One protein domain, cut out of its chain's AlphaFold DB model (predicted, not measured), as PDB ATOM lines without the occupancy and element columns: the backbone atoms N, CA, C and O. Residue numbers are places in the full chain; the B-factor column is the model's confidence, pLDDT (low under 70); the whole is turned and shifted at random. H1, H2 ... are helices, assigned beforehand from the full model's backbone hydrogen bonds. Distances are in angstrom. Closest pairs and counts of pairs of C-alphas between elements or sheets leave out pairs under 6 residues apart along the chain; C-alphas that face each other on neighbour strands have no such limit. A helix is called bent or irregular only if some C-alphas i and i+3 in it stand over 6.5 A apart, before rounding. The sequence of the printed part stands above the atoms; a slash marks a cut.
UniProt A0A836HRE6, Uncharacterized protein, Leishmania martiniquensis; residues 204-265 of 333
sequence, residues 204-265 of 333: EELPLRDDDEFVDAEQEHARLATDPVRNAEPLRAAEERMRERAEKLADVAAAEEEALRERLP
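This is residues 204 to 265 of the 333 residues of an uncharacterized protein of Leishmania martiniquensis (UniProt A0A836HRE6). One long helix, H2, makes the length of a rod, and a shorter helix, H1, folds back side by side with part of it, so that the two form an uneven helical hairpin. The far part of the long arm, residues 254 to 263 of H2 with 264 and 265 after it, sticks out beyond the two-helix body. The printed part has 62 residues with two named helices, H1 then H2 along the chain, and no named strand; the class is all helix. The whole is only just loose, close to extended, with a radius of gyration of the C-alphas of 15.4 A and spans of 54 by 17 by 16 A.

H2, the longest helix, holds residues 232 to 263 and measures 46.5 A from first to last C-alpha. Its C-alpha 232 is at (-49.803, 3.996, -28.017) and its C-alpha 263 at (-27.170, -14.080, 8.398). H1 holds residues 212 to 224, 18.3 A from first to last C-alpha, and begins with C-alpha 212 at (-30.889, 3.528, -13.876). Neither helix is bent.

H2 touches H1 with residues 234 to 246 alone. The closest C-alphas of the two helices are those of His 221 and Ala 238, 5.5 A apart. Their lines stand at a shallow tilt of 18 degrees, and they run opposite ways as a helical hairpin. Residues 254 to 265, of which 254 to 263 belong to H2, stand free. In H1 and H2 every O i to N i+4 pair is within hydrogen-bond range.

The two C-alphas farthest apart are those of Arg 230 and Pro 265, at 53.9 A. Without the stretch that stands free, the body has 50 residues and spans 36 by 16 by 15 A. The link from H1 to H2 is short, with 7 residues between them. The printed part has no cut. Its mean pLDDT is 93.5, and no printed residue is under 70.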
ATOM      1  N   GLU A 204     -42.839   3.166  -1.471       93.69
ATOM      2  CA  GLU A 204     -41.895   4.099  -0.847       93.69
ATOM      3  C   GLU A 204     -40.601   3.453  -0.323       93.69
ATOM      4  O   GLU A 204     -39.669   4.178   0.023       93.69
ATOM      5  N   GLU A 205     -40.541   2.121  -0.252       92.25
ATOM      6  CA  GLU A 205     -39.357   1.359   0.168       92.25
ATOM      7  C   GLU A 205     -38.529   0.862  -1.030       92.25
ATOM      8  O   GLU A 205     -37.394   0.424  -0.850       92.25
ATOM      9  N   LEU A 206     -39.048   0.975  -2.260       93.38
ATOM     10  CA  LEU A 206     -38.323   0.588  -3.471       93.38
ATOM     11  C   LEU A 206     -37.393   1.712  -3.963       93.38
ATOM     12  O   LEU A 206     -37.823   2.867  -4.068       93.38
ATOM     13  N   PRO A 207     -36.146   1.401  -4.366       93.06
ATOM     14  CA  PRO A 207     -35.169   2.390  -4.829       93.06
ATOM     15  C   PRO A 207     -35.409   2.828  -6.289       93.06
ATOM     16  O   PRO A 207     -34.480   2.911  -7.083       93.06
ATOM     17  N   LEU A 208     -36.657   3.135  -6.662       92.31
ATOM     18  CA  LEU A 208     -37.056   3.425  -8.052       92.31
ATOM     19  C   LEU A 208     -36.265   4.579  -8.687       92.31
ATOM     20  O   LEU A 208     -35.947   4.544  -9.869       92.31
ATOM     21  N   ARG A 209     -35.953   5.619  -7.904       90.31
ATOM     22  CA  ARG A 209     -35.239   6.819  -8.381       90.31
ATOM     23  C   ARG A 209     -33.725   6.648  -8.466       90.31
ATOM     24  O   ARG A 209     -33.072   7.470  -9.100       90.31
ATOM     25  N   ASP A 210     -33.194   5.631  -7.795       91.50
ATOM     26  CA  ASP A 210     -31.768   5.304  -7.792       91.50
ATOM     27  C   ASP A 210     -31.451   4.175  -8.791       91.50
ATOM     28  O   ASP A 210     -30.294   3.782  -8.933       91.50
ATOM     29  N   ASP A 211     -32.469   3.654  -9.482       96.50
ATOM     30  CA  ASP A 211     -32.352   2.581 -10.458       96.50
ATOM     31  C   ASP A 211     -32.294   3.121 -11.893       96.50
ATOM     32  O   ASP A 211     -33.282   3.630 -12.423       96.50
ATOM     33  N   ASP A 212     -31.134   2.979 -12.537       96.69
ATOM     34  CA  ASP A 212     -30.889   3.528 -13.876       96.69
ATOM     35  C   ASP A 212     -31.859   2.964 -14.935       96.69
ATOM     36  O   ASP A 212     -32.360   3.714 -15.768       96.69
ATOM     37  N   GLU A 213     -32.187   1.664 -14.887       96.25
ATOM     38  CA  GLU A 213     -33.115   1.041 -15.845       96.25
ATOM     39  C   GLU A 213     -34.545   1.590 -15.705       96.25
ATOM     40  O   GLU A 213     -35.223   1.833 -16.709       96.25
ATOM     41  N   PHE A 214     -35.010   1.804 -14.472       97.19
ATOM     42  CA  PHE A 214     -36.312   2.408 -14.208       97.19
ATOM     43  C   PHE A 214     -36.344   3.875 -14.651       97.19
ATOM     44  O   PHE A 214     -37.304   4.301 -15.298       97.19
ATOM     45  N   VAL A 215     -35.290   4.638 -14.351       96.75
ATOM     46  CA  VAL A 215     -35.158   6.048 -14.751       96.75
ATOM     47  C   VAL A 215     -35.100   6.195 -16.275       96.75
ATOM     48  O   VAL A 215     -35.723   7.101 -16.832       96.75
ATOM     49  N   ASP A 216     -34.411   5.300 -16.977       97.25
ATOM     50  CA  ASP A 216     -34.373   5.296 -18.441       97.25
ATOM     51  C   ASP A 216     -35.757   5.002 -19.042       97.25
ATOM     52  O   ASP A 216     -36.195   5.695 -19.970       97.25
ATOM     53  N   ALA A 217     -36.486   4.032 -18.479       96.38
ATOM     54  CA  ALA A 217     -37.853   3.721 -18.895       96.38
ATOM     55  C   ALA A 217     -38.832   4.876 -18.599       96.38
ATOM     56  O   ALA A 217     -39.684   5.183 -19.436       96.38
ATOM     57  N   GLU A 218     -38.677   5.574 -17.468       96.44
ATOM     58  CA  GLU A 218     -39.432   6.792 -17.134       96.44
ATOM     59  C   GLU A 218     -39.176   7.906 -18.162       96.44
ATOM     60  O   GLU A 218     -40.108   8.556 -18.642       96.44
ATOM     61  N   GLN A 219     -37.915   8.124 -18.548       96.88
ATOM     62  CA  GLN A 219     -37.572   9.124 -19.558       96.88
ATOM     63  C   GLN A 219     -38.134   8.771 -20.939       96.88
ATOM     64  O   GLN A 219     -38.577   9.666 -21.666       96.88
ATOM     65  N   GLU A 220     -38.111   7.493 -21.323       96.06
ATOM     66  CA  GLU A 220     -38.735   7.019 -22.561       96.06
ATOM     67  C   GLU A 220     -40.252   7.243 -22.524       96.06
ATOM     68  O   GLU A 220     -40.800   7.833 -23.460       96.06
ATOM     69  N   HIS A 221     -40.912   6.870 -21.422       96.19
ATOM     70  CA  HIS A 221     -42.341   7.105 -21.202       96.19
ATOM     71  C   HIS A 221     -42.694   8.587 -21.348       96.19
ATOM     72  O   HIS A 221     -43.564   8.933 -22.149       96.19
ATOM     73  N   ALA A 222     -41.950   9.477 -20.687       95.62
ATOM     74  CA  ALA A 222     -42.167  10.919 -20.757       95.62
ATOM     75  C   ALA A 222     -42.027  11.478 -22.187       95.62
ATOM     76  O   ALA A 222     -42.805  12.340 -22.604       95.62
ATOM     77  N   ARG A 223     -41.061  10.977 -22.972       96.12
ATOM     78  CA  ARG A 223     -40.896  11.369 -24.385       96.12
ATOM     79  C   ARG A 223     -42.080  10.895 -25.229       96.12
ATOM     80  O   ARG A 223     -42.636  11.682 -25.996       96.12
ATOM     81  N   LEU A 224     -42.487   9.635 -25.073       95.75
ATOM     82  CA  LEU A 224     -43.576   9.025 -25.840       95.75
ATOM     83  C   LEU A 224     -44.947   9.621 -25.492       95.75
ATOM     84  O   LEU A 224     -45.771   9.811 -26.391       95.75
ATOM     85  N   ALA A 225     -45.157   9.999 -24.229       93.88
ATOM     86  CA  ALA A 225     -46.384  10.611 -23.718       93.88
ATOM     87  C   ALA A 225     -46.698  11.995 -24.322       93.88
ATOM     88  O   ALA A 225     -47.806  12.497 -24.147       93.88
ATOM     89  N   THR A 226     -45.765  12.600 -25.070       95.88
ATOM     90  CA  THR A 226     -46.007  13.856 -25.806       95.88
ATOM     91  C   THR A 226     -47.044  13.684 -26.928       95.88
ATOM     92  O   THR A 226     -47.804  14.608 -27.207       95.88
ATOM     93  N   ASP A 227     -47.100  12.504 -27.559       94.94
ATOM     94  CA  ASP A 227     -48.106  12.143 -28.571       94.94
ATOM     95  C   ASP A 227     -48.632  10.720 -28.297       94.94
ATOM     96  O   ASP A 227     -48.202   9.749 -28.930       94.94
ATOM     97  N   PRO A 228     -49.540  10.564 -27.317       91.12
ATOM     98  CA  PRO A 228     -49.940   9.253 -26.809       91.12
ATOM     99  C   PRO A 228     -50.782   8.454 -27.810       91.12
ATOM    100  O   PRO A 228     -50.826   7.230 -27.734       91.12
ATOM    101  N   VAL A 229     -51.443   9.121 -28.764       94.75
ATOM    102  CA  VAL A 229     -52.265   8.449 -29.783       94.75
ATOM    103  C   VAL A 229     -51.369   7.764 -30.807       94.75
ATOM    104  O   VAL A 229     -51.575   6.595 -31.128       94.75
ATOM    105  N   ARG A 230     -50.345   8.470 -31.297       95.25
ATOM    106  CA  ARG A 230     -49.383   7.913 -32.249       95.25
ATOM    107  C   ARG A 230     -48.457   6.887 -31.597       95.25
ATOM    108  O   ARG A 230     -48.090   5.904 -32.236       95.25
ATOM    109  N   ASN A 231     -48.093   7.111 -30.337       94.94
ATOM    110  CA  ASN A 231     -47.134   6.293 -29.603       94.94
ATOM    111  C   ASN A 231     -47.798   5.253 -28.688       94.94
ATOM    112  O   ASN A 231     -47.162   4.801 -27.745       94.94
ATOM    113  N   ALA A 232     -49.048   4.852 -28.938       96.31
ATOM    114  CA  ALA A 232     -49.803   3.996 -28.017       96.31
ATOM    115  C   ALA A 232     -49.086   2.675 -27.659       96.31
ATOM    116  O   ALA A 232     -48.964   2.336 -26.485       96.31
ATOM    117  N   GLU A 233     -48.580   1.946 -28.656       97.00
ATOM    118  CA  GLU A 233     -47.848   0.686 -28.445       97.00
ATOM    119  C   GLU A 233     -46.484   0.876 -27.757       97.00
ATOM    120  O   GLU A 233     -46.249   0.229 -26.735       97.00
ATOM    121  N   PRO A 234     -45.585   1.771 -28.218       96.00
ATOM    122  CA  PRO A 234     -44.325   1.993 -27.511       96.00
ATOM    123  C   PRO A 234     -44.531   2.574 -26.103       96.00
ATOM    124  O   PRO A 234     -43.752   2.259 -25.210       96.00
ATOM    125  N   LEU A 235     -45.591   3.360 -25.870       96.44
ATOM    126  CA  LEU A 235     -45.938   3.858 -24.538       96.44
ATOM    127  C   LEU A 235     -46.309   2.700 -23.607       96.44
ATOM    128  O   LEU A 235     -45.745   2.598 -22.523       96.44
ATOM    129  N   ARG A 236     -47.169   1.774 -24.053       96.44
ATOM    130  CA  ARG A 236     -47.495   0.552 -23.295       96.44
ATOM    131  C   ARG A 236     -46.259  -0.290 -22.997       96.44
ATOM    132  O   ARG A 236     -46.111  -0.763 -21.876       96.44
ATOM    133  N   ALA A 237     -45.365  -0.443 -23.971       97.31
ATOM    134  CA  ALA A 237     -44.120  -1.182 -23.788       97.31
ATOM    135  C   ALA A 237     -43.162  -0.494 -22.798       97.31
ATOM    136  O   ALA A 237     -42.410  -1.173 -22.101       97.31
ATOM    137  N   ALA A 238     -43.155   0.841 -22.730       96.69
ATOM    138  CA  ALA A 238     -42.402   1.580 -21.717       96.69
ATOM    139  C   ALA A 238     -43.026   1.407 -20.319       96.69
ATOM    140  O   ALA A 238     -42.308   1.124 -19.366       96.69
ATOM    141  N   GLU A 239     -44.357   1.481 -20.200       97.06
ATOM    142  CA  GLU A 239     -45.070   1.235 -18.933       97.06
ATOM    143  C   GLU A 239     -44.863  -0.193 -18.413       97.06
ATOM    144  O   GLU A 239     -44.695  -0.403 -17.213       97.06
ATOM    145  N   GLU A 240     -44.860  -1.186 -19.304       97.50
ATOM    146  CA  GLU A 240     -44.564  -2.575 -18.957       97.50
ATOM    147  C   GLU A 240     -43.126  -2.734 -18.460       97.50
ATOM    148  O   GLU A 240     -42.929  -3.300 -17.389       97.50
ATOM    149  N   ARG A 241     -42.144  -2.126 -19.138       97.50
ATOM    150  CA  ARG A 241     -40.747  -2.106 -18.672       97.50
ATOM    151  C   ARG A 241     -40.593  -1.454 -17.294       97.50
ATOM    152  O   ARG A 241     -39.858  -1.978 -16.459       97.50
ATOM    153  N   MET A 242     -41.318  -0.365 -17.021       98.00
ATOM    154  CA  MET A 242     -41.341   0.259 -15.690       98.00
ATOM    155  C   MET A 242     -41.917  -0.686 -14.623       98.00
ATOM    156  O   MET A 242     -41.349  -0.788 -13.536       98.00
ATOM    157  N   ARG A 243     -43.014  -1.402 -14.923       97.81
ATOM    158  CA  ARG A 243     -43.596  -2.398 -14.001       97.81
ATOM    159  C   ARG A 243     -42.647  -3.558 -13.737       97.81
ATOM    160  O   ARG A 243     -42.366  -3.847 -12.581       97.81
ATOM    161  N   GLU A 244     -42.119  -4.173 -14.790       97.94
ATOM    162  CA  GLU A 244     -41.192  -5.301 -14.675       97.94
ATOM    163  C   GLU A 244     -39.940  -4.922 -13.883       97.94
ATOM    164  O   GLU A 244     -39.435  -5.720 -13.092       97.94
ATOM    165  N   ARG A 245     -39.421  -3.700 -14.070       97.88
ATOM    166  CA  ARG A 245     -38.263  -3.247 -13.299       97.88
ATOM    167  C   ARG A 245     -38.609  -3.036 -11.827       97.88
ATOM    168  O   ARG A 245     -37.837  -3.464 -10.975       97.88
ATOM    169  N   ALA A 246     -39.772  -2.460 -11.519       97.75
ATOM    170  CA  ALA A 246     -40.242  -2.334 -10.140       97.75
ATOM    171  C   ALA A 246     -40.442  -3.704  -9.459       97.75
ATOM    172  O   ALA A 246     -40.067  -3.864  -8.300       97.75
ATOM    173  N   GLU A 247     -40.969  -4.704 -10.176       97.75
ATOM    174  CA  GLU A 247     -41.098  -6.087  -9.686       97.75
ATOM    175  C   GLU A 247     -39.733  -6.717  -9.389       97.75
ATOM    176  O   GLU A 247     -39.528  -7.243  -8.297       97.75
ATOM    177  N   LYS A 248     -38.757  -6.572 -10.295       97.94
ATOM    178  CA  LYS A 248     -37.379  -7.044 -10.059       97.94
ATOM    179  C   LYS A 248     -36.738  -6.379  -8.843       97.94
ATOM    180  O   LYS A 248     -36.054  -7.050  -8.077       97.94
ATOM    181  N   LEU A 249     -36.944  -5.074  -8.659       95.88
ATOM    182  CA  LEU A 249     -36.441  -4.357  -7.484       95.88
ATOM    183  C   LEU A 249     -37.085  -4.873  -6.191       95.88
ATOM    184  O   LEU A 249     -36.391  -5.013  -5.185       95.88
ATOM    185  N   ALA A 250     -38.377  -5.204  -6.220       95.06
ATOM    186  CA  ALA A 250     -39.055  -5.817  -5.083       95.06
ATOM    187  C   ALA A 250     -38.518  -7.225  -4.776       95.06
ATOM    188  O   ALA A 250     -38.311  -7.551  -3.608       95.06
ATOM    189  N   ASP A 251     -38.224  -8.032  -5.799       93.69
ATOM    190  CA  ASP A 251     -37.618  -9.358  -5.626       93.69
ATOM    191  C   ASP A 251     -36.209  -9.272  -5.024       93.69
ATOM    192  O   ASP A 251     -35.870 -10.046  -4.128       93.69
ATOM    193  N   VAL A 252     -35.397  -8.310  -5.477       93.50
ATOM    194  CA  VAL A 252     -34.070  -8.046  -4.899       93.50
ATOM    195  C   VAL A 252     -34.200  -7.628  -3.437       93.50
ATOM    196  O   VAL A 252     -33.527  -8.208  -2.590       93.50
ATOM    197  N   ALA A 253     -35.102  -6.696  -3.118       87.75
ATOM    198  CA  ALA A 253     -35.335  -6.264  -1.741       87.75
ATOM    199  C   ALA A 253     -35.792  -7.427  -0.839       87.75
ATOM    200  O   ALA A 253     -35.306  -7.576   0.283       87.75
ATOM    201  N   ALA A 254     -36.682  -8.293  -1.334       88.50
ATOM    202  CA  ALA A 254     -37.135  -9.473  -0.603       88.50
ATOM    203  C   ALA A 254     -35.998 -10.482  -0.365       88.50
ATOM    204  O   ALA A 254     -35.869 -11.011   0.740       88.50
ATOM    205  N   ALA A 255     -35.153 -10.721  -1.372       89.44
ATOM    206  CA  ALA A 255     -33.998 -11.608  -1.254       89.44
ATOM    207  C   ALA A 255     -32.925 -11.045  -0.308       89.44
ATOM    208  O   ALA A 255     -32.315 -11.797   0.450       89.44
ATOM    209  N   GLU A 256     -32.700  -9.730  -0.321       85.00
ATOM    210  CA  GLU A 256     -31.798  -9.060   0.618       85.00
ATOM    211  C   GLU A 256     -32.301  -9.183   2.060       85.00
ATOM    212  O   GLU A 256     -31.524  -9.539   2.948       85.00
ATOM    213  N   GLU A 257     -33.597  -8.969   2.291       83.25
ATOM    214  CA  GLU A 257     -34.222  -9.141   3.605       83.25
ATOM    215  C   GLU A 257     -34.155 -10.602   4.084       83.25
ATOM    216  O   GLU A 257     -33.829 -10.875   5.243       83.25
ATOM    217  N   GLU A 258     -34.387 -11.572   3.194       85.88
ATOM    218  CA  GLU A 258     -34.222 -12.996   3.499       85.88
ATOM    219  C   GLU A 258     -32.762 -13.339   3.834       85.88
ATOM    220  O   GLU A 258     -32.494 -13.969   4.859       85.88
ATOM    221  N   ALA A 259     -31.799 -12.846   3.053       87.81
ATOM    222  CA  ALA A 259     -30.376 -13.041   3.316       87.81
ATOM    223  C   ALA A 259     -29.940 -12.398   4.644       87.81
ATOM    224  O   ALA A 259     -29.107 -12.954   5.368       87.81
ATOM    225  N   LEU A 260     -30.496 -11.235   4.999       83.75
ATOM    226  CA  LEU A 260     -30.284 -10.617   6.308       83.75
ATOM    227  C   LEU A 260     -30.849 -11.495   7.422       83.75
ATOM    228  O   LEU A 260     -30.154 -11.730   8.409       83.75
ATOM    229  N   ARG A 261     -32.056 -12.037   7.249       81.38
ATOM    230  CA  ARG A 261     -32.688 -12.952   8.207       81.38
ATOM    231  C   ARG A 261     -31.872 -14.231   8.418       81.38
ATOM    232  O   ARG A 261     -31.765 -14.702   9.548       81.38
ATOM    233  N   GLU A 262     -31.281 -14.782   7.362       89.62
ATOM    234  CA  GLU A 262     -30.404 -15.956   7.446       89.62
ATOM    235  C   GLU A 262     -29.072 -15.652   8.137       89.62
ATOM    236  O   GLU A 262     -28.606 -16.433   8.968       89.62
ATOM    237  N   ARG A 263     -28.450 -14.510   7.811       88.44
ATOM    238  CA  ARG A 263     -27.170 -14.080   8.398       88.44
ATOM    239  C   ARG A 263     -27.315 -13.636   9.848       88.44
ATOM    240  O   ARG A 263     -26.375 -13.776  10.631       88.44
ATOM    241  N   LEU A 264     -28.472 -13.082  10.193       81.12
ATOM    242  CA  LEU A 264     -28.788 -12.518  11.498       81.12
ATOM    243  C   LEU A 264     -30.015 -13.225  12.101       81.12
ATOM    244  O   LEU A 264     -31.001 -12.565  12.429       81.12
ATOM    245  N   PRO A 265     -29.959 -14.552  12.340       78.50
ATOM    246  CA  PRO A 265     -31.110 -15.321  12.827       78.50
ATOM    247  C   PRO A 265     -31.523 -14.938  14.259       78.50
ATOM    248  O   PRO A 265     -32.579 -15.342  14.735       78.50
TER     249      PRO A 265